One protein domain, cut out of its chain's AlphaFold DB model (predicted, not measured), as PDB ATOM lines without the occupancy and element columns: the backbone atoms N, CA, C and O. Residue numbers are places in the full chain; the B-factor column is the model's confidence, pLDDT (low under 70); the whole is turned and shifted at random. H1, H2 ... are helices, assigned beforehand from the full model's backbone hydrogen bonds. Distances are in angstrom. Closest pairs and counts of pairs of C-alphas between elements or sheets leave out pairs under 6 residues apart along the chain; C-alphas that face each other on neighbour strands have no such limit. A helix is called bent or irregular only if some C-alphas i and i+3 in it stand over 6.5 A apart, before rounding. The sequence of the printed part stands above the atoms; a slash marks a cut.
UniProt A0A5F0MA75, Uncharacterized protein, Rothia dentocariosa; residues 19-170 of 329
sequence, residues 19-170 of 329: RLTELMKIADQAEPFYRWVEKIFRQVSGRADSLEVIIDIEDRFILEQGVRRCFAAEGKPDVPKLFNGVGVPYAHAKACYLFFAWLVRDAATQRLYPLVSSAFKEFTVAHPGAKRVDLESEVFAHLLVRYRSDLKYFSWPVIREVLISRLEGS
ATOM      1  N   ARG A  19      -6.581  14.246 -32.509       83.56
ATOM      2  CA  ARG A  19      -7.763  14.068 -33.357       83.56
ATOM      3  C   ARG A  19      -8.947  14.923 -32.898       83.56
ATOM      4  O   ARG A  19      -9.655  15.463 -33.741       83.56
ATOM      5  N   LEU A  20      -9.158  15.071 -31.588       87.94
ATOM      6  CA  LEU A  20     -10.241  15.899 -31.060       87.94
ATOM      7  C   LEU A  20     -10.031  17.361 -31.454       87.94
ATOM      8  O   LEU A  20     -10.965  18.004 -31.920       87.94
ATOM      9  N   THR A  21      -8.802  17.865 -31.351       86.50
ATOM     10  CA  THR A  21      -8.485  19.253 -31.713       86.50
ATOM     11  C   THR A  21      -8.705  19.522 -33.203       86.50
ATOM     12  O   THR A  21      -9.241  20.565 -33.571       86.50
ATOM     13  N   GLU A  22      -8.404  18.561 -34.080       85.75
ATOM     14  CA  GLU A  22      -8.736  18.662 -35.508       85.75
ATOM     15  C   GLU A  22     -10.241  18.582 -35.785       85.75
ATOM     16  O   GLU A  22     -10.757  19.275 -36.662       85.75
ATOM     17  N   LEU A  23     -10.965  17.728 -35.062       91.06
ATOM     18  CA  LEU A  23     -12.414  17.629 -35.203       91.06
ATOM     19  C   LEU A  23     -13.126  18.886 -34.731       91.06
ATOM     20  O   LEU A  23     -14.084  19.292 -35.378       91.06
ATOM     21  N   MET A  24     -12.647  19.516 -33.659       93.25
ATOM     22  CA  MET A  24     -13.124  20.825 -33.220       93.25
ATOM     23  C   MET A  24     -12.962  21.848 -34.343       93.25
ATOM     24  O   MET A  24     -13.943  22.482 -34.723       93.25
ATOM     25  N   LYS A  25     -11.769  21.916 -34.956       92.44
ATOM     26  CA  LYS A  25     -11.500  22.794 -36.104       92.44
ATOM     27  C   LYS A  25     -12.477  22.558 -37.258       92.44
ATOM     28  O   LYS A  25     -12.988  23.531 -37.801       92.44
ATOM     29  N   ILE A  26     -12.757  21.306 -37.632       93.44
ATOM     30  CA  ILE A  26     -13.725  20.991 -38.701       93.44
ATOM     31  C   ILE A  26     -15.163  21.321 -38.283       93.44
ATOM     32  O   ILE A  26     -15.909  21.879 -39.084       93.44
ATOM     33  N   ALA A  27     -15.558  20.993 -37.052       96.44
ATOM     34  CA  ALA A  27     -16.897  21.276 -36.548       96.44
ATOM     35  C   ALA A  27     -17.178  22.782 -36.548       96.44
ATOM     36  O   ALA A  27     -18.255  23.189 -36.970       96.44
ATOM     37  N   ASP A  28     -16.195  23.609 -36.186       96.31
ATOM     38  CA  ASP A  28     -16.295  25.071 -36.256       96.31
ATOM     39  C   ASP A  28     -16.601  25.574 -37.675       96.31
ATOM     40  O   ASP A  28     -17.340  26.545 -37.844       96.31
ATOM     41  N   GLN A  29     -16.132  24.867 -38.712       95.88
ATOM     42  CA  GLN A  29     -16.397  25.246 -40.102       95.88
ATOM     43  C   GLN A  29     -17.847  25.019 -40.536       95.88
ATOM     44  O   GLN A  29     -18.225  25.491 -41.606       95.88
ATOM     45  N   ALA A  30     -18.661  24.323 -39.737       97.44
ATOM     46  CA  ALA A  30     -20.082  24.130 -40.001       97.44
ATOM     47  C   ALA A  30     -20.960  25.287 -39.492       97.44
ATOM     48  O   ALA A  30     -22.152  25.314 -39.812       97.44
ATOM     49  N   GLU A  31     -20.411  26.253 -38.737       97.94
ATOM     50  CA  GLU A  31     -21.195  27.390 -38.231       97.94
ATOM     51  C   GLU A  31     -21.907  28.149 -39.363       97.94
ATOM     52  O   GLU A  31     -23.113  28.383 -39.237       97.94
ATOM     53  N   PRO A  32     -21.258  28.488 -40.498       97.81
ATOM     54  CA  PRO A  32     -21.950  29.183 -41.579       97.81
ATOM     55  C   PRO A  32     -23.129  28.391 -42.148       97.81
ATOM     56  O   PRO A  32     -24.159  28.982 -42.467       97.81
ATOM     57  N   PHE A  33     -23.029  27.057 -42.206       98.38
ATOM     58  CA  PHE A  33     -24.137  26.196 -42.624       98.38
ATOM     59  C   PHE A  33     -25.302  26.254 -41.631       98.38
ATOM     60  O   PHE A  33     -26.445  26.447 -42.040       98.38
ATOM     61  N   TYR A  34     -25.023  26.174 -40.324       98.56
ATOM     62  CA  TYR A  34     -26.038  26.338 -39.279       98.56
ATOM     63  C   TYR A  34     -26.742  27.703 -39.378       98.56
ATOM     64  O   TYR A  34     -27.971  27.775 -39.375       98.56
ATOM     65  N   ARG A  35     -25.970  28.790 -39.509       98.19
ATOM     66  CA  ARG A  35     -26.502  30.162 -39.608       98.19
ATOM     67  C   ARG A  35     -27.325  30.365 -40.875       98.19
ATOM     68  O   ARG A  35     -28.328  31.076 -40.855       98.19
ATOM     69  N   TRP A  36     -26.923  29.731 -41.968       98.19
ATOM     70  CA  TRP A  36     -27.683  29.729 -43.208       98.19
ATOM     71  C   TRP A  36     -29.017  28.988 -43.063       98.19
ATOM     72  O   TRP A  36     -30.042  29.540 -43.460       98.19
ATOM     73  N   VAL A  37     -29.049  27.814 -42.420       98.62
ATOM     74  CA  VAL A  37     -30.317  27.127 -42.106       98.62
ATOM     75  C   VAL A  37     -31.204  28.006 -41.221       98.62
ATOM     76  O   VAL A  37     -32.378  28.193 -41.531       98.62
ATOM     77  N   GLU A  38     -30.650  28.626 -40.175       98.56
ATOM     78  CA  GLU A  38     -31.378  29.582 -39.328       98.56
ATOM     79  C   GLU A  38     -31.994  30.724 -40.156       98.56
ATOM     80  O   GLU A  38     -33.173  31.042 -39.999       98.56
ATOM     81  N   LYS A  39     -31.233  31.303 -41.094       98.12
ATOM     82  CA  LYS A  39     -31.728  32.338 -42.014       98.12
ATOM     83  C   LYS A  39     -32.897  31.837 -42.867       98.12
ATOM     84  O   LYS A  39     -33.870  32.570 -43.027       98.12
ATOM     85  N   ILE A  40     -32.836  30.614 -43.397       98.38
ATOM     86  CA  ILE A  40     -33.941  30.032 -44.176       98.38
ATOM     87  C   ILE A  40     -35.191  29.864 -43.305       98.38
ATOM     88  O   ILE A  40     -36.282  30.252 -43.719       98.38
ATOM     89  N   PHE A  41     -35.045  29.354 -42.084       98.62
ATOM     90  CA  PHE A  41     -36.166  29.167 -41.160       98.62
ATOM     91  C   PHE A  41     -36.802  30.498 -40.743       98.62
ATOM     92  O   PHE A  41     -38.027  30.608 -40.727       98.62
ATOM     93  N   ARG A  42     -35.998  31.545 -40.514       98.62
ATOM     94  CA  ARG A  42     -36.482  32.923 -40.316       98.62
ATOM     95  C   ARG A  42     -37.304  33.427 -41.502       98.62
ATOM     96  O   ARG A  42     -38.394  33.957 -41.326       98.62
ATOM     97  N   GLN A  43     -36.813  33.221 -42.725       98.25
ATOM     98  CA  GLN A  43     -37.509  33.646 -43.947       98.25
ATOM     99  C   GLN A  43     -38.828  32.906 -44.192       98.25
ATOM    100  O   GLN A  43     -39.724  33.458 -44.825       98.25
ATOM    101  N   VAL A  44     -38.932  31.644 -43.774       98.19
ATOM    102  CA  VAL A  44     -40.164  30.852 -43.920       98.19
ATOM    103  C   VAL A  44     -41.183  31.214 -42.844       98.19
ATOM    104  O   VAL A  44     -42.350  31.394 -43.171       98.19
ATOM    105  N   SER A  45     -40.741  31.343 -41.594       97.88
ATOM    106  CA  SER A  45     -41.601  31.697 -40.454       97.88
ATOM    107  C   SER A  45     -41.997  33.178 -40.426       97.88
ATOM    108  O   SER A  45     -42.971  33.546 -39.779       97.88
ATOM    109  N   GLY A  46     -41.244  34.050 -41.105       97.50
ATOM    110  CA  GLY A  46     -41.411  35.503 -41.005       97.50
ATOM    111  C   GLY A  46     -40.893  36.078 -39.682       97.50
ATOM    112  O   GLY A  46     -41.293  37.174 -39.290       97.50
ATOM    113  N   ARG A  47     -40.015  35.349 -38.980       95.31
ATOM    114  CA  ARG A  47     -39.524  35.691 -37.637       95.31
ATOM    115  C   ARG A  47     -38.055  36.085 -37.643       95.31
ATOM    116  O   ARG A  47     -37.290  35.670 -38.509       95.31
ATOM    117  N   ALA A  48     -37.645  36.852 -36.633       96.62
ATOM    118  CA  ALA A  48     -36.242  37.208 -36.397       96.62
ATOM    119  C   ALA A  48     -35.560  36.308 -35.346       96.62
ATOM    120  O   ALA A  48     -34.363  36.451 -35.092       96.62
ATOM    121  N   ASP A  49     -36.300  35.373 -34.747       97.69
ATOM    122  CA  ASP A  49     -35.827  34.530 -33.644       97.69
ATOM    123  C   ASP A  49     -34.704  33.561 -34.048       97.69
ATOM    124  O   ASP A  49     -34.392  33.385 -35.227       97.69
ATOM    125  N   SER A  50     -34.046  32.945 -33.063       97.19
ATOM    126  CA  SER A  50     -33.064  31.881 -33.307       97.19
ATOM    127  C   SER A  50     -33.724  30.625 -33.885       97.19
ATOM    128  O   SER A  50     -34.921  30.400 -33.703       97.19
ATOM    129  N   LEU A  51     -32.933  29.768 -34.542       97.31
ATOM    130  CA  LEU A  51     -33.429  28.487 -35.064       97.31
ATOM    131  C   LEU A  51     -34.080  27.636 -33.962       97.31
ATOM    132  O   LEU A  51     -35.090  26.987 -34.203       97.31
ATOM    133  N   GLU A  52     -33.518  27.671 -32.756       96.19
ATOM    134  CA  GLU A  52     -34.035  26.971 -31.579       96.19
ATOM    135  C   GLU A  52     -35.442  27.427 -31.193       96.19
ATOM    136  O   GLU A  52     -36.330  26.589 -31.058       96.19
ATOM    137  N   VAL A  53     -35.669  28.740 -31.102       96.62
ATOM    138  CA  VAL A  53     -36.995  29.296 -30.796       96.62
ATOM    139  C   VAL A  53     -37.991  28.967 -31.905       96.62
ATOM    140  O   VAL A  53     -39.117  28.581 -31.614       96.62
ATOM    141  N   ILE A  54     -37.578  29.059 -33.174       97.81
ATOM    142  CA  ILE A  54     -38.436  28.710 -34.314       97.81
ATOM    143  C   ILE A  54     -38.849  27.230 -34.245       97.81
ATOM    144  O   ILE A  54     -40.025  26.921 -34.406       97.81
ATOM    145  N   ILE A  55     -37.916  26.314 -33.965       97.19
ATOM    146  CA  ILE A  55     -38.222  24.880 -33.812       97.19
ATOM    147  C   ILE A  55     -39.205  24.636 -32.660       97.19
ATOM    148  O   ILE A  55     -40.089  23.786 -32.792       97.19
ATOM    149  N   ASP A  56     -39.064  25.365 -31.553       95.75
ATOM    150  CA  ASP A  56     -39.902  25.204 -30.362       95.75
ATOM    151  C   ASP A  56     -41.367  25.607 -30.607       95.75
ATOM    152  O   ASP A  56     -42.288  24.877 -30.233       95.75
ATOM    153  N   ILE A  57     -41.593  26.725 -31.303       95.69
ATOM    154  CA  ILE A  57     -42.925  27.344 -31.397       95.69
ATOM    155  C   ILE A  57     -43.675  27.045 -32.696       95.69
ATOM    156  O   ILE A  57     -44.904  27.002 -32.681       95.69
ATOM    157  N   GLU A  58     -42.972  26.864 -33.816       97.88
ATOM    158  CA  GLU A  58     -43.624  26.779 -35.123       97.88
ATOM    159  C   GLU A  58     -44.344  25.450 -35.326       97.88
ATOM    160  O   GLU A  58     -44.018  24.429 -34.718       97.88
ATOM    161  N   ASP A  59     -45.340  25.436 -36.204       97.88
ATOM    162  CA  ASP A  59     -46.015  24.195 -36.557       97.88
ATOM    163  C   ASP A  59     -45.185  23.327 -37.521       97.88
ATOM    164  O   ASP A  59     -44.183  23.740 -38.112       97.88
ATOM    165  N   ARG A  60     -45.626  22.077 -37.703       98.38
ATOM    166  CA  ARG A  60     -44.977  21.126 -38.616       98.38
ATOM    167  C   ARG A  60     -44.842  21.685 -40.036       98.38
ATOM    168  O   ARG A  60     -43.840  21.411 -40.685       98.38
ATOM    169  N   PHE A  61     -45.843  22.419 -40.522       98.38
ATOM    170  CA  PHE A  61     -45.872  22.897 -41.900       98.38
ATOM    171  C   PHE A  61     -44.764  23.924 -42.144       98.38
ATOM    172  O   PHE A  61     -44.013  23.793 -43.109       98.38
ATOM    173  N   ILE A  62     -44.591  24.891 -41.241       98.56
ATOM    174  CA  ILE A  62     -43.507  25.878 -41.322       98.56
ATOM    175  C   ILE A  62     -42.134  25.201 -41.238       98.56
ATOM    176  O   ILE A  62     -41.243  25.515 -42.034       98.56
ATOM    177  N   LEU A  63     -41.965  24.221 -40.343       98.62
ATOM    178  CA  LEU A  63     -40.711  23.468 -40.232       98.62
ATOM    179  C   LEU A  63     -40.408  22.662 -41.504       98.62
ATOM    180  O   LEU A  63     -39.277  22.687 -41.988       98.62
ATOM    181  N   GLU A  64     -41.409  22.003 -42.092       98.75
ATOM    182  CA  GLU A  64     -41.275  21.268 -43.356       98.75
ATOM    183  C   GLU A  64     -40.869  22.191 -44.505       98.75
ATOM    184  O   GLU A  64     -39.949  21.871 -45.260       98.75
ATOM    185  N   GLN A  65     -41.492  23.369 -44.613       98.56
ATOM    186  CA  GLN A  65     -41.115  24.374 -45.607       98.56
ATOM    187  C   GLN A  65     -39.681  24.882 -45.385       98.56
ATOM    188  O   GLN A  65     -38.943  25.062 -46.356       98.56
ATOM    189  N   GLY A  66     -39.256  25.059 -44.130       98.62
ATOM    190  CA  GLY A  66     -37.875  25.385 -43.763       98.62
ATOM    191  C   GLY A  66     -36.873  24.348 -44.274       98.62
ATOM    192  O   GLY A  66     -35.930  24.692 -44.992       98.62
ATOM    193  N   VAL A  67     -37.114  23.068 -43.971       98.75
ATOM    194  CA  VAL A  67     -36.274  21.953 -44.439       98.75
ATOM    195  C   VAL A  67     -36.273  21.875 -45.968       98.75
ATOM    196  O   VAL A  67     -35.206  21.852 -46.586       98.75
ATOM    197  N   ARG A  68     -37.453  21.913 -46.598       98.44
ATOM    198  CA  ARG A  68     -37.605  21.823 -48.056       98.44
ATOM    199  C   ARG A  68     -36.873  22.954 -48.777       98.44
ATOM    200  O   ARG A  68     -36.198  22.702 -49.775       98.44
ATOM    201  N   ARG A  69     -36.941  24.191 -48.266       98.12
ATOM    202  CA  ARG A  69     -36.194  25.329 -48.833       98.12
ATOM    203  C   ARG A  69     -34.682  25.155 -48.726       98.12
ATOM    204  O   ARG A  69     -33.981  25.587 -49.640       98.12
ATOM    205  N   CYS A  70     -34.182  24.513 -47.668       98.44
ATOM    206  CA  CYS A  70     -32.760  24.185 -47.559       98.44
ATOM    207  C   CYS A  70     -32.343  23.197 -48.660       98.44
ATOM    208  O   CYS A  70     -31.389  23.464 -49.388       98.44
ATOM    209  N   PHE A  71     -33.085  22.102 -48.860       98.00
ATOM    210  CA  PHE A  71     -32.806  21.151 -49.949       98.00
ATOM    211  C   PHE A  71     -32.892  21.801 -51.337       98.00
ATOM    212  O   PHE A  71     -32.014  21.596 -52.173       98.00
ATOM    213  N   ALA A  72     -33.892  22.655 -51.566       96.69
ATOM    214  CA  ALA A  72     -34.102  23.361 -52.833       96.69
ATOM    215  C   ALA A  72     -33.044  24.441 -53.154       96.69
ATOM    216  O   ALA A  72     -33.156  25.139 -54.165       96.69
ATOM    217  N   ALA A  73     -32.039  24.625 -52.296       95.44
ATOM    218  CA  ALA A  73     -30.884  25.469 -52.585       95.44
ATOM    219  C   ALA A  73     -29.789  24.750 -53.390       95.44
ATOM    220  O   ALA A  73     -28.777  25.366 -53.711       95.44
ATOM    221  N   GLU A  74     -29.979  23.476 -53.742       92.12
ATOM    222  CA  GLU A  74     -29.039  22.743 -54.589       92.12
ATOM    223  C   GLU A  74     -28.751  23.485 -55.902       92.12
ATOM    224  O   GLU A  74     -29.662  23.968 -56.576       92.12
ATOM    225  N   GLY A  75     -27.466  23.603 -56.243       86.94
ATOM    226  CA  GLY A  75     -27.004  24.306 -57.442       86.94
ATOM    227  C   GLY A  75     -27.092  25.833 -57.376       86.94
ATOM    228  O   GLY A  75     -26.653  26.492 -58.315       86.94
ATOM    229  N   LYS A  76     -27.620  26.422 -56.293       90.50
ATOM    230  CA  LYS A  76     -27.568  27.875 -56.109       90.50
ATOM    231  C   LYS A  76     -26.151  28.303 -55.711       90.50
ATOM    232  O   LYS A  76     -25.511  27.593 -54.929       90.50
ATOM    233  N   PRO A  77     -25.676  29.458 -56.208       88.06
ATOM    234  CA  PRO A  77     -24.428  30.033 -55.731       88.06
ATOM    235  C   PRO A  77     -24.543  30.383 -54.244       88.06
ATOM    236  O   PRO A  77     -25.643  30.499 -53.697       88.06
ATOM    237  N   ASP A  78     -23.392  30.546 -53.597       89.12
ATOM    238  CA  ASP A  78     -23.284  31.077 -52.233       89.12
ATOM    239  C   ASP A  78     -24.002  30.258 -51.156       89.12
ATOM    240  O   ASP A  78     -24.353  30.764 -50.089       89.12
ATOM    241  N   VAL A  79     -24.197  28.963 -51.395       94.50
ATOM    242  CA  VAL A  79     -24.639  28.031 -50.357       94.50
ATOM    243  C   VAL A  79     -23.417  27.568 -49.553       94.50
ATOM    244  O   VAL A  79     -22.454  27.059 -50.147       94.50
ATOM    245  N   PRO A  80     -23.409  27.723 -48.213       95.88
ATOM    246  CA  PRO A  80     -22.255  27.362 -47.397       95.88
ATOM    247  C   PRO A  80     -21.968  25.865 -47.497       95.88
ATOM    248  O   PRO A  80     -22.875  25.046 -47.659       95.88
ATOM    249  N   LYS A  81     -20.697  25.483 -47.374       95.56
ATOM    250  CA  LYS A  81     -20.306  24.072 -47.355       95.56
ATOM    251  C   LYS A  81     -20.445  23.479 -45.959       95.56
ATOM    252  O   LYS A  81     -20.069  24.093 -44.966       95.56
ATOM    253  N   LEU A  82     -20.920  22.236 -45.909       97.00
ATOM    254  CA  LEU A  82     -20.762  21.365 -44.748       97.00
ATOM    255  C   LEU A  82     -19.645  20.371 -45.052       97.00
ATOM    256  O   LEU A  82     -19.766  19.561 -45.974       97.00
ATOM    257  N   PHE A  83     -18.558  20.436 -44.292       96.06
ATOM    258  CA  PHE A  83     -17.400  19.570 -44.488       96.06
ATOM    259  C   PHE A  83     -17.548  18.264 -43.710       96.06
ATOM    260  O   PHE A  83     -18.098  18.222 -42.608       96.06
ATOM    261  N   ASN A  84     -17.052  17.180 -44.295       94.19
ATOM    262  CA  ASN A  84     -16.932  15.902 -43.620       94.19
ATOM    263  C   ASN A  84     -15.747  15.902 -42.648       94.19
ATOM    264  O   ASN A  84     -14.966  16.852 -42.580       94.19
ATOM    265  N   GLY A  85     -15.567  14.787 -41.939       91.62
ATOM    266  CA  GLY A  85     -14.490  14.634 -40.965       91.62
ATOM    267  C   GLY A  85     -13.082  14.693 -41.558       91.62
ATOM    268  O   GLY A  85     -12.157  14.471 -40.806       91.62
ATOM    269  N   VAL A  86     -12.891  14.945 -42.858       90.81
ATOM    270  CA  VAL A  86     -11.581  15.086 -43.515       90.81
ATOM    271  C   VAL A  86     -11.413  16.386 -44.301       90.81
ATOM    272  O   VAL A  86     -10.491  16.494 -45.105       90.81
ATOM    273  N   GLY A  87     -12.288  17.372 -44.087       91.44
ATOM    274  CA  GLY A  87     -12.201  18.672 -44.762       91.44
ATOM    275  C   GLY A  87     -12.683  18.665 -46.216       91.44
ATOM    276  O   GLY A  87     -12.383  19.589 -46.963       91.44
ATOM    277  N   VAL A  88     -13.442  17.646 -46.631       93.81
ATOM    278  CA  VAL A  88     -14.060  17.574 -47.966       93.81
ATOM    279  C   VAL A  88     -15.543  17.948 -47.851       93.81
ATOM    280  O   VAL A  88     -16.234  17.386 -46.993       93.81
ATOM    281  N   PRO A  89     -16.067  18.877 -48.672       94.94
ATOM    282  CA  PRO A  89     -17.466  19.271 -48.614       94.94
ATOM    283  C   PRO A  89     -18.375  18.110 -49.031       94.94
ATOM    284  O   PRO A  89     -18.112  17.400 -50.004       94.94
ATOM    285  N   TYR A  90     -19.471  17.908 -48.304       95.06
ATOM    286  CA  TYR A  90     -20.540  17.031 -48.765       95.06
ATOM    287  C   TYR A  90     -21.266  17.670 -49.957       95.06
ATOM    288  O   TYR A  90     -21.451  18.886 -50.005       95.06
ATOM    289  N   ALA A  91     -21.760  16.839 -50.881       94.44
ATOM    290  CA  ALA A  91     -22.768  17.275 -51.848       94.44
ATOM    291  C   ALA A  91     -23.981  17.873 -51.111       94.44
ATOM    292  O   ALA A  91     -24.348  17.373 -50.044       94.44
ATOM    293  N   HIS A  92     -24.610  18.909 -51.673       96.06
ATOM    294  CA  HIS A  92     -25.595  19.732 -50.957       96.06
ATOM    295  C   HIS A  92     -26.764  18.937 -50.364       96.06
ATOM    296  O   HIS A  92     -27.045  19.050 -49.171       96.06
ATOM    297  N   ALA A  93     -27.401  18.069 -51.154       95.94
ATOM    298  CA  ALA A  93     -28.493  17.229 -50.659       95.94
ATOM    299  C   ALA A  93     -28.049  16.340 -49.480       95.94
ATOM    300  O   ALA A  93     -28.739  16.226 -48.466       95.94
ATOM    301  N   LYS A  94     -26.838  15.769 -49.560       96.62
ATOM    302  CA  LYS A  94     -26.252  14.976 -48.472       96.62
ATOM    303  C   LYS A  94     -25.909  15.841 -47.256       96.62
ATOM    304  O   LYS A  94     -26.105  15.380 -46.136       96.62
ATOM    305  N   ALA A  95     -25.425  17.065 -47.458       97.50
ATOM    306  CA  ALA A  95     -25.163  18.021 -46.387       97.50
ATOM    307  C   ALA A  95     -26.445  18.346 -45.611       97.50
ATOM    308  O   ALA A  95     -26.461  18.204 -44.391       97.50
ATOM    309  N   CYS A  96     -27.531  18.688 -46.314       98.38
ATOM    310  CA  CYS A  96     -28.839  18.943 -45.708       98.38
ATOM    311  C   CYS A  96     -29.339  17.724 -44.927       98.38
ATOM    312  O   CYS A  96     -29.673  17.841 -43.750       98.38
ATOM    313  N   TYR A  97     -29.322  16.540 -45.549       98.44
ATOM    314  CA  TYR A  97     -29.752  15.301 -44.903       98.44
ATOM    315  C   TYR A  97     -28.977  15.010 -43.610       98.44
ATOM    316  O   TYR A  97     -29.572  14.734 -42.568       98.44
ATOM    317  N   LEU A  98     -27.643  15.087 -43.661       98.00
ATOM    318  CA  LEU A  98     -26.791  14.865 -42.494       98.00
ATOM    319  C   LEU A  98     -27.038  15.922 -41.419       98.00
ATOM    320  O   LEU A  98     -27.209  15.562 -40.257       98.00
ATOM    321  N   PHE A  99     -27.109  17.198 -41.799       98.44
ATOM    322  CA  PHE A  99     -27.344  18.297 -40.870       98.44
ATOM    323  C   PHE A  99     -28.661  18.124 -40.113       98.44
ATOM    324  O   PHE A  99     -28.650  18.152 -38.885       98.44
ATOM    325  N   PHE A 100     -29.780  17.879 -40.804       98.50
ATOM    326  CA  PHE A 100     -31.075  17.707 -40.140       98.50
ATOM    327  C   PHE A 100     -31.146  16.425 -39.309       98.50
ATOM    328  O   PHE A 100     -31.703  16.448 -38.213       98.50
ATOM    329  N   ALA A 101     -30.513  15.335 -39.749       97.94
ATOM    330  CA  ALA A 101     -30.392  14.135 -38.925       97.94
ATOM    331  C   ALA A 101     -29.600  14.408 -37.634       97.94
ATOM    332  O   ALA A 101     -29.998  13.969 -36.556       97.94
ATOM    333  N   TRP A 102     -28.506  15.167 -37.709       97.06
ATOM    334  CA  TRP A 102     -27.708  15.546 -36.540       97.06
ATOM    335  C   TRP A 102     -28.420  16.569 -35.647       97.06
ATOM    336  O   TRP A 102     -28.302  16.493 -34.419       97.06
ATOM    337  N   LEU A 103     -29.219  17.462 -36.234       97.06
ATOM    338  CA  LEU A 103     -30.061  18.424 -35.522       97.06
ATOM    339  C   LEU A 103     -31.026  17.710 -34.563       97.06
ATOM    340  O   LEU A 103     -31.152  18.137 -33.420       97.06
ATOM    341  N   VAL A 104     -31.586  16.564 -34.970       96.50
ATOM    342  CA  VAL A 104     -32.432  15.693 -34.124       96.50
ATOM    343  C   VAL A 104     -31.660  14.559 -33.425       96.50
ATOM    344  O   VAL A 104     -32.251  13.593 -32.952       96.50
ATOM    345  N   ARG A 105     -30.326  14.666 -33.345       95.75
ATOM    346  CA  ARG A 105     -29.397  13.719 -32.683       95.75
ATOM    347  C   ARG A 105     -29.374  12.298 -33.253       95.75
ATOM    348  O   ARG A 105     -28.781  11.404 -32.648       95.75
ATOM    349  N   ASP A 106     -29.901  12.082 -34.447       95.19
ATOM    350  CA  ASP A 106     -29.998  10.758 -35.052       95.19
ATOM    351  C   ASP A 106     -28.674  10.275 -35.677       95.19
ATOM    352  O   ASP A 106     -27.779  11.047 -36.045       95.19
ATOM    353  N   ALA A 107     -28.560   8.956 -35.823       93.56
ATOM    354  CA  ALA A 107     -27.553   8.285 -36.625       93.56
ATOM    355  C   ALA A 107     -28.018   8.227 -38.090       93.56
ATOM    356  O   ALA A 107     -28.595   7.237 -38.546       93.56
ATOM    357  N   ALA A 108     -27.726   9.300 -38.833       93.81
ATOM    358  CA  ALA A 108     -28.180   9.523 -40.207       93.81
ATOM    359  C   ALA A 108     -28.042   8.289 -41.123       93.81
ATOM    360  O   ALA A 108     -29.014   7.838 -41.716       93.81
ATOM    361  N   THR A 109     -26.842   7.707 -41.220       91.81
ATOM    362  CA  THR A 109     -26.569   6.602 -42.156       91.81
ATOM    363  C   THR A 109     -26.980   5.232 -41.616       91.81
ATOM    364  O   THR A 109     -27.492   4.415 -42.370       91.81
ATOM    365  N   GLN A 110     -26.742   4.962 -40.330       90.75
ATOM    366  CA  GLN A 110     -26.924   3.624 -39.753       90.75
ATOM    367  C   GLN A 110     -28.379   3.326 -39.384       90.75
ATOM    368  O   GLN A 110     -28.790   2.172 -39.438       90.75
ATOM    369  N   ARG A 111     -29.153   4.356 -39.017       96.00
ATOM    370  CA  ARG A 111     -30.532   4.201 -38.541       96.00
ATOM    371  C   ARG A 111     -31.539   4.871 -39.464       96.00
ATOM    372  O   ARG A 111     -32.435   4.201 -39.970       96.00
ATOM    373  N   LEU A 112     -31.401   6.177 -39.694       97.00
ATOM    374  CA  LEU A 112     -32.442   6.952 -40.373       97.00
ATOM    375  C   LEU A 112     -32.529   6.636 -41.873       97.00
ATOM    376  O   LEU A 112     -33.626   6.488 -42.405       97.00
ATOM    377  N   TYR A 113     -31.395   6.479 -42.558       96.50
ATOM    378  CA  TYR A 113     -31.370   6.245 -44.003       96.50
ATOM    379  C   TYR A 113     -32.073   4.943 -44.430       96.50
ATOM    380  O   TYR A 113     -32.862   5.002 -45.381       96.50
ATOM    381  N   PRO A 114     -31.874   3.786 -43.759       97.31
ATOM    382  CA  PRO A 114     -32.660   2.579 -44.024       97.31
ATOM    383  C   PRO A 114     -34.170   2.788 -43.856       97.31
ATOM    384  O   PRO A 114     -34.938   2.367 -44.721       97.31
ATOM    385  N   LEU A 115     -34.593   3.490 -42.797       98.06
ATOM    386  CA  LEU A 115     -36.008   3.755 -42.515       98.06
ATOM    387  C   LEU A 115     -36.642   4.649 -43.585       98.06
ATOM    388  O   LEU A 115     -37.669   4.286 -44.152       98.06
ATOM    389  N   VAL A 116     -35.990   5.765 -43.926       97.19
ATOM    390  CA  VAL A 116     -36.438   6.663 -45.004       97.19
ATOM    391  C   VAL A 116     -36.477   5.925 -46.339       97.19
ATOM    392  O   VAL A 116     -37.425   6.081 -47.095       97.19
ATOM    393  N   SER A 117     -35.488   5.074 -46.632       96.25
ATOM    394  CA  SER A 117     -35.472   4.299 -47.881       96.25
ATOM    395  C   SER A 117     -36.613   3.287 -47.959       96.25
ATOM    396  O   SER A 117     -37.132   3.047 -49.045       96.25
ATOM    397  N   SER A 118     -37.002   2.692 -46.828       96.44
ATOM    398  CA  SER A 118     -38.165   1.808 -46.760       96.44
ATOM    399  C   SER A 118     -39.460   2.592 -46.955       96.44
ATOM    400  O   SER A 118     -40.266   2.228 -47.804       96.44
ATOM    401  N   ALA A 119     -39.628   3.699 -46.226       97.19
ATOM    402  CA  ALA A 119     -40.807   4.556 -46.322       97.19
ATOM    403  C   ALA A 119     -40.962   5.189 -47.715       97.19
ATOM    404  O   ALA A 119     -42.079   5.342 -48.196       97.19
ATOM    405  N   PHE A 120     -39.854   5.498 -48.398       96.69
ATOM    406  CA  PHE A 120     -39.881   6.099 -49.732       96.69
ATOM    407  C   PHE A 120     -40.557   5.210 -50.776       96.69
ATOM    408  O   PHE A 120     -41.224   5.729 -51.666       96.69
ATOM    409  N   LYS A 121     -40.455   3.881 -50.640       94.12
ATOM    410  CA  LYS A 121     -41.142   2.944 -51.538       94.12
ATOM    411  C   LYS A 121     -42.657   3.141 -51.473       94.12
ATOM    412  O   LYS A 121     -43.275   3.408 -52.498       94.12
ATOM    413  N   GLU A 122     -43.219   3.118 -50.269       94.94
ATOM    414  CA  GLU A 122     -44.653   3.340 -50.040       94.94
ATOM    415  C   GLU A 122     -45.072   4.769 -50.406       94.94
ATOM    416  O   GLU A 122     -46.104   4.993 -51.038       94.94
ATOM    417  N   PHE A 123     -44.230   5.751 -50.079       94.56
ATOM    418  CA  PHE A 123     -44.490   7.154 -50.378       94.56
ATOM    419  C   PHE A 123     -44.659   7.406 -51.881       94.56
ATOM    420  O   PHE A 123     -45.579   8.119 -52.271       94.56
ATOM    421  N   THR A 124     -43.832   6.785 -52.730       95.56
ATOM    422  CA  THR A 124     -43.950   6.923 -54.193       95.56
ATOM    423  C   THR A 124     -45.183   6.243 -54.788       95.56
ATOM    424  O   THR A 124     -45.623   6.640 -55.865       95.56
ATOM    425  N   VAL A 125     -45.766   5.257 -54.095       94.00
ATOM    426  CA  VAL A 125     -47.052   4.654 -54.485       94.00
ATOM    427  C   VAL A 125     -48.196   5.624 -54.194       94.00
ATOM    428  O   VAL A 125     -49.060   5.825 -55.043       94.00
ATOM    429  N   ALA A 126     -48.182   6.258 -53.018       93.38
ATOM    430  CA  ALA A 126     -49.200   7.232 -52.619       93.38
ATOM    431  C   ALA A 126     -49.081   8.576 -53.363       93.38
ATOM    432  O   ALA A 126     -50.091   9.222 -53.634       93.38
ATOM    433  N   HIS A 127     -47.859   8.984 -53.719       93.31
ATOM    434  CA  HIS A 127     -47.561  10.248 -54.395       93.31
ATOM    435  C   HIS A 127     -46.701  10.006 -55.646       93.31
ATOM    436  O   HIS A 127     -45.478  10.201 -55.616       93.31
ATOM    437  N   PRO A 128     -47.316   9.579 -56.765       91.88
ATOM    438  CA  PRO A 128     -46.594   9.363 -58.012       91.88
ATOM    439  C   PRO A 128     -45.814  10.613 -58.443       91.88
ATOM    440  O   PRO A 128     -46.369  11.705 -58.546       91.88
ATOM    441  N   GLY A 129     -44.512  10.454 -58.700       90.94
ATOM    442  CA  GLY A 129     -43.618  11.544 -59.116       90.94
ATOM    443  C   GLY A 129     -42.958  12.330 -57.978       90.94
ATOM    444  O   GLY A 129     -42.127  13.197 -58.255       90.94
ATOM    445  N   ALA A 130     -43.269  12.022 -56.714       92.38
ATOM    446  CA  ALA A 130     -42.612  12.657 -55.579       92.38
ATOM    447  C   ALA A 130     -41.133  12.252 -55.474       92.38
ATOM    448  O   ALA A 130     -40.739  11.112 -55.745       92.38
ATOM    449  N   LYS A 131     -40.288  13.203 -55.076       94.19
ATOM    450  CA  LYS A 131     -38.847  13.006 -54.927       94.19
ATOM    451  C   LYS A 131     -38.520  12.592 -53.500       94.19
ATOM    452  O   LYS A 131     -39.244  12.880 -52.552       94.19
ATOM    453  N   ARG A 132     -37.357  11.966 -53.320       94.56
ATOM    454  CA  ARG A 132     -36.873  11.556 -51.992       94.56
ATOM    455  C   ARG A 132     -36.784  12.727 -51.008       94.56
ATOM    456  O   ARG A 132     -37.115  12.562 -49.840       94.56
ATOM    457  N   VAL A 133     -36.400  13.903 -51.504       94.94
ATOM    458  CA  VAL A 133     -36.308  15.138 -50.710       94.94
ATOM    459  C   VAL A 133     -37.658  15.591 -50.147       94.94
ATOM    460  O   VAL A 133     -37.683  16.235 -49.100       94.94
ATOM    461  N   ASP A 134     -38.774  15.242 -50.798       95.38
ATOM    462  CA  ASP A 134     -40.113  15.590 -50.318       95.38
ATOM    463  C   ASP A 134     -40.424  14.808 -49.040       95.38
ATOM    464  O   ASP A 134     -40.754  15.413 -48.019       95.38
ATOM    465  N   LEU A 135     -40.181  13.490 -49.065       97.56
ATOM    466  CA  LEU A 135     -40.302  12.630 -47.888       97.56
ATOM    467  C   LEU A 135     -39.285  12.996 -46.802       97.56
ATOM    468  O   LEU A 135     -39.626  13.018 -45.628       97.56
ATOM    469  N   GLU A 136     -38.026  13.263 -47.162       98.12
ATOM    470  CA  GLU A 136     -37.006  13.649 -46.177       98.12
ATOM    471  C   GLU A 136     -37.401  14.937 -45.444       98.12
ATOM    472  O   GLU A 136     -37.264  15.004 -44.223       98.12
ATOM    473  N   SER A 137     -37.963  15.918 -46.156       98.25
ATOM    474  CA  SER A 137     -38.462  17.160 -45.555       98.25
ATOM    475  C   SER A 137     -39.618  16.905 -44.586       98.25
ATOM    476  O   SER A 137     -39.596  17.408 -43.461       98.25
ATOM    477  N   GLU A 138     -40.587  16.079 -44.990       98.00
ATOM    478  CA  GLU A 138     -41.717  15.676 -44.147       98.00
ATOM    479  C   GLU A 138     -41.244  14.925 -42.891       98.00
ATOM    480  O   GLU A 138     -41.626  15.262 -41.767       98.00
ATOM    481  N   VAL A 139     -40.351  13.944 -43.058       98.44
ATOM    482  CA  VAL A 139     -39.785  13.160 -41.955       98.44
ATOM    483  C   VAL A 139     -39.049  14.065 -40.974       98.44
ATOM    484  O   VAL A 139     -39.298  13.976 -39.773       98.44
ATOM    485  N   PHE A 140     -38.172  14.958 -41.439       98.69
ATOM    486  CA  PHE A 140     -37.448  15.851 -40.535       98.69
ATOM    487  C   PHE A 140     -38.381  16.811 -39.795       98.69
ATOM    488  O   PHE A 140     -38.189  17.007 -38.597       98.69
ATOM    489  N   ALA A 141     -39.419  17.342 -40.445       98.62
ATOM    490  CA  ALA A 141     -40.421  18.164 -39.770       98.62
ATOM    491  C   ALA A 141     -41.152  17.388 -38.664       98.62
ATOM    492  O   ALA A 141     -41.297  17.884 -37.546       98.62
ATOM    493  N   HIS A 142     -41.544  16.138 -38.933       98.50
ATOM    494  CA  HIS A 142     -42.129  15.262 -37.918       98.50
ATOM    495  C   HIS A 142     -41.177  14.976 -36.757       98.50
ATOM    496  O   HIS A 142     -41.602  15.024 -35.605       98.50
ATOM    497  N   LEU A 143     -39.902  14.685 -37.034       98.19
ATOM    498  CA  LEU A 143     -38.907  14.418 -35.994       98.19
ATOM    499  C   LEU A 143     -38.660  15.662 -35.130       98.19
ATOM    500  O   LEU A 143     -38.588  15.540 -33.910       98.19
ATOM    501  N   LEU A 144     -38.592  16.850 -35.737       97.75
ATOM    502  CA  LEU A 144     -38.449  18.115 -35.012       97.75
ATOM    503  C   LEU A 144     -39.637  18.355 -34.076       97.75
ATOM    504  O   LEU A 144     -39.431  18.557 -32.882       97.75
ATOM    505  N   VAL A 145     -40.875  18.237 -34.567       97.31
ATOM    506  CA  VAL A 145     -42.074  18.390 -33.723       97.31
ATOM    507  C   VAL A 145     -42.139  17.321 -32.632       97.31
ATOM    508  O   VAL A 145     -42.497  17.619 -31.496       97.31
ATOM    509  N   ARG A 146     -41.785  16.070 -32.954       96.38
ATOM    510  CA  ARG A 146     -41.885  14.949 -32.013       96.38
ATOM    511  C   ARG A 146     -40.909  15.066 -30.851       96.38
ATOM    512  O   ARG A 146     -41.270  14.654 -29.749       96.38
ATOM    513  N   TYR A 147     -39.698  15.553 -31.122       95.44
ATOM    514  CA  TYR A 147     -38.590  15.526 -30.170       95.44
ATOM    515  C   TYR A 147     -38.217  16.886 -29.592       95.44
ATOM    516  O   TYR A 147     -37.422  16.906 -28.663       95.44
ATOM    517  N   ARG A 148     -38.764  18.015 -30.063       94.00
ATOM    518  CA  ARG A 148     -38.419  19.345 -29.516       94.00
ATOM    519  C   ARG A 148     -38.682  19.505 -28.014       94.00
ATOM    520  O   ARG A 148     -37.958  20.238 -27.359       94.00
ATOM    521  N   SER A 149     -39.647  18.773 -27.449       91.38
ATOM    522  CA  SER A 149     -39.894  18.764 -25.998       91.38
ATOM    523  C   SER A 149     -38.789  18.063 -25.198       91.38
ATOM    524  O   SER A 149     -38.555  18.400 -24.037       91.38
ATOM    525  N   ASP A 150     -38.111  17.091 -25.815       93.00
ATOM    526  CA  ASP A 150     -37.079  16.261 -25.186       93.00
ATOM    527  C   ASP A 150     -35.670  16.801 -25.496       93.00
ATOM    528  O   ASP A 150     -34.801  16.892 -24.625       93.00
ATOM    529  N   LEU A 151     -35.444  17.213 -26.746       88.75
ATOM    530  CA  LEU A 151     -34.233  17.854 -27.247       88.75
ATOM    531  C   LEU A 151     -34.301  19.361 -26.988       88.75
ATOM    532  O   LEU A 151     -34.495  20.150 -27.902       88.75
ATOM    533  N   LYS A 152     -34.105  19.759 -25.731       77.62
ATOM    534  CA  LYS A 152     -34.264  21.158 -25.292       77.62
ATOM    535  C   LYS A 152     -33.345  22.176 -25.973       77.62
ATOM    536  O   LYS A 152     -33.623  23.364 -25.885       77.62
ATOM    537  N   TYR A 153     -32.244  21.732 -26.590       90.88
ATOM    538  CA  TYR A 153     -31.236  22.635 -27.138       90.88
ATOM    539  C   TYR A 153     -30.920  22.365 -28.609       90.88
ATOM    540  O   TYR A 153     -30.347  21.327 -28.963       90.88
ATOM    541  N   PHE A 154     -31.215  23.359 -29.444       95.50
ATOM    542  CA  PHE A 154     -30.883  23.410 -30.871       95.50
ATOM    543  C   PHE A 154     -29.891  24.529 -31.206       95.50
ATOM    544  O   PHE A 154     -29.522  24.683 -32.367       95.50
ATOM    545  N   SER A 155     -29.433  25.287 -30.207       95.94
ATOM    546  CA  SER A 155     -28.428  26.335 -30.377       95.94
ATOM    547  C   SER A 155     -27.085  25.823 -30.919       95.94
ATOM    548  O   SER A 155     -26.669  24.684 -30.678       95.94
ATOM    549  N   TRP A 156     -26.365  26.706 -31.620       97.06
ATOM    550  CA  TRP A 156     -25.070  26.400 -32.236       97.06
ATOM    551  C   TRP A 156     -24.071  25.686 -31.305       97.06
ATOM    552  O   TRP A 156     -23.544  24.662 -31.736       97.06
ATOM    553  N   PRO A 157     -23.836  26.114 -30.045       96.88
ATOM    554  CA  PRO A 157     -22.889  25.426 -29.163       96.88
ATOM    555  C   PRO A 157     -23.212  23.942 -28.960       96.88
ATOM    556  O   PRO A 157     -22.308  23.116 -28.928       96.88
ATOM    557  N   VAL A 158     -24.494  23.574 -28.889       96.38
ATOM    558  CA  VAL A 158     -24.897  22.170 -28.726       96.38
ATOM    559  C   VAL A 158     -24.771  21.408 -30.043       96.38
ATOM    560  O   VAL A 158     -24.293  20.274 -30.060       96.38
ATOM    561  N   ILE A 159     -25.157  22.024 -31.164       97.19
ATOM    562  CA  ILE A 159     -25.011  21.404 -32.489       97.19
ATOM    563  C   ILE A 159     -23.541  21.172 -32.837       97.19
ATOM    564  O   ILE A 159     -23.204  20.129 -33.399       97.19
ATOM    565  N   ARG A 160     -22.658  22.086 -32.439       97.38
ATOM    566  CA  ARG A 160     -21.209  21.957 -32.572       97.38
ATOM    567  C   ARG A 160     -20.677  20.690 -31.895       97.38
ATOM    568  O   ARG A 160     -19.947  19.933 -32.528       97.38
ATOM    569  N   GLU A 161     -21.078  20.403 -30.657       96.75
ATOM    570  CA  GLU A 161     -20.630  19.191 -29.948       96.75
ATOM    571  C   GLU A 161     -21.149  17.903 -30.602       96.75
ATOM    572  O   GLU A 161     -20.446  16.893 -30.707       96.75
ATOM    573  N   VAL A 162     -22.369  17.943 -31.138       96.12
ATOM    574  CA  VAL A 162     -22.923  16.825 -31.916       96.12
ATOM    575  C   VAL A 162     -22.116  16.605 -33.186       96.12
ATOM    576  O   VAL A 162     -21.786  15.464 -33.507       96.12
ATOM    577  N   LEU A 163     -21.770  17.680 -33.894       96.38
ATOM    578  CA  LEU A 163     -20.923  17.626 -35.079       96.38
ATOM    579  C   LEU A 163     -19.568  16.995 -34.756       96.38
ATOM    580  O   LEU A 163     -19.182  16.071 -35.463       96.38
ATOM    581  N   ILE A 164     -18.893  17.390 -33.670       95.94
ATOM    582  CA  ILE A 164     -17.622  16.772 -33.238       95.94
ATOM    583  C   ILE A 164     -17.777  15.250 -33.111       95.94
ATOM    584  O   ILE A 164     -17.016  14.489 -33.715       95.94
ATOM    585  N   SER A 165     -18.815  14.793 -32.404       93.50
ATOM    586  CA  SER A 165     -19.094  13.362 -32.228       93.50
ATOM    587  C   SER A 165     -19.369  12.636 -33.555       93.50
ATOM    588  O   SER A 165     -18.895  11.519 -33.781       93.50
ATOM    589  N   ARG A 166     -20.135  13.254 -34.461       93.69
ATOM    590  CA  ARG A 166     -20.526  12.642 -35.743       93.69
ATOM    591  C   ARG A 166     -19.376  12.623 -36.749       93.69
ATOM    592  O   ARG A 166     -19.215  11.645 -37.483       93.69
ATOM    593  N   LEU A 167     -18.544  13.659 -36.746       93.62
ATOM    594  CA  LEU A 167     -17.379  13.781 -37.612       93.62
ATOM    595  C   LEU A 167     -16.266  12.797 -37.227       93.62
ATOM    596  O   LEU A 167     -15.571  12.340 -38.130       93.62
ATOM    597  N   GLU A 168     -16.154  12.363 -35.964       90.69
ATOM    598  CA  GLU A 168     -15.230  11.279 -35.567       90.69
ATOM    599  C   GLU A 168     -15.503   9.982 -36.342       90.69
ATOM    600  O   GLU A 168     -14.580   9.301 -36.790       90.69
ATOM    601  N   GLY A 169     -16.776   9.642 -36.570       86.00
ATOM    602  CA  GLY A 169     -17.140   8.504 -37.420       86.00
ATOM    603  C   GLY A 169     -16.636   8.671 -38.856       86.00
ATOM    604  O   GLY A 169     -16.050   7.749 -39.422       86.00
ATOM    605  N   SER A 170     -16.808   9.870 -39.421       86.62
ATOM    606  CA  SER A 170     -16.318  10.203 -40.763       86.62
ATOM    607  C   SER A 170     -14.790  10.212 -40.851       86.62
ATOM    608  O   SER A 170     -14.254   9.787 -41.870       86.62
TER     609      SER A 170
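AT A GLANCE: This is residues 19 to 170 of the 329 residues of an uncharacterized protein of Rothia dentocariosa (UniProt A0A5F0MA75). The longest helix, H6, lies across one side of a compact helical body that has H5 in its middle, while H2 and the short H3 cover the opposite side. H4 and H7 pack on each other along one flank of H5; H8 packs on the last residues of H5, and H1 packs on the outer side of H8, forming one end of the long axis. The printed part has 152 residues with eight named helices, H1 to H8 in chain order, and no named strand: its class is all helix. It is compact, with a radius of gyration of the C-alphas of 15.0 A, and spans 47 by 35 by 33 A.

IN THESE COORDINATES: H6, residues 108 to 126, measures 24.5 A and starts at C-alpha 108 (-28.180, 9.523, -40.207). It has a kink of 28 degrees near residue 119 and is only just irregular: C-alphas 110 and 113 are 6.7 A apart. H5 is residues 92 to 103, H7 residues 132 to 147, 22.2 A, and H4 residues 60 to 71. H2 is residues 31 to 45, 21.0 A, and H3 residues 51 to 57. H1, residues 19 to 28, begins at C-alpha 19 (-7.763, 14.068, -33.357); H8, residues 156 to 170, 20.3 A, ends at C-alpha 170 (-16.318, 10.203, -40.763).

HOW THE PARTS SIT: H5 and H7 are the hubs, touching four helices each. Residues 108 to 112 of H6 touch H5, closest at the C-alphas of Ala 101 and Ala 108, 5.3 A. Residues 116 to 123 of H6 touch H7, closest at the C-alphas of Phe 120 and Arg 132, 6.6 A, at a steep tilt of 62 degrees. H4, H5 and H7 form a bundle, three helices grouped together; H5 and H7 only just touch, with 3 pairs of C-alphas within 8 A, at a shallow tilt of 14 degrees, the same way. H4 touches H7 at the C-alphas of Glu 64 and Ala 141, 4.8 A, their closest. H4 and H5 are a helical hairpin. H2 touches H4, closest at the C-alphas of Phe 41 and Gly 66, 4.9 A, and H3 at those of Glu 38 and Leu 51, 4.9 A. H8 touches H1, closest at the C-alphas of Ala 27 and Leu 163, 5.6 A. H6 and H8 are apart. Every O i to N i+4 pair is within hydrogen-bond range in H1, H2, H3, H4, H5 and H7, against 9 of 15 in H6 and 9 of 11 in H8.

THE WHOLE: The C-alphas farthest apart are those of Thr 21 and Pro 128, 47.3 A. The printed part has no cut. The link from H4 to H5, residues 72 to 91, is long. The mean pLDDT of the printed part is 95.4, and no printed residue is under 70.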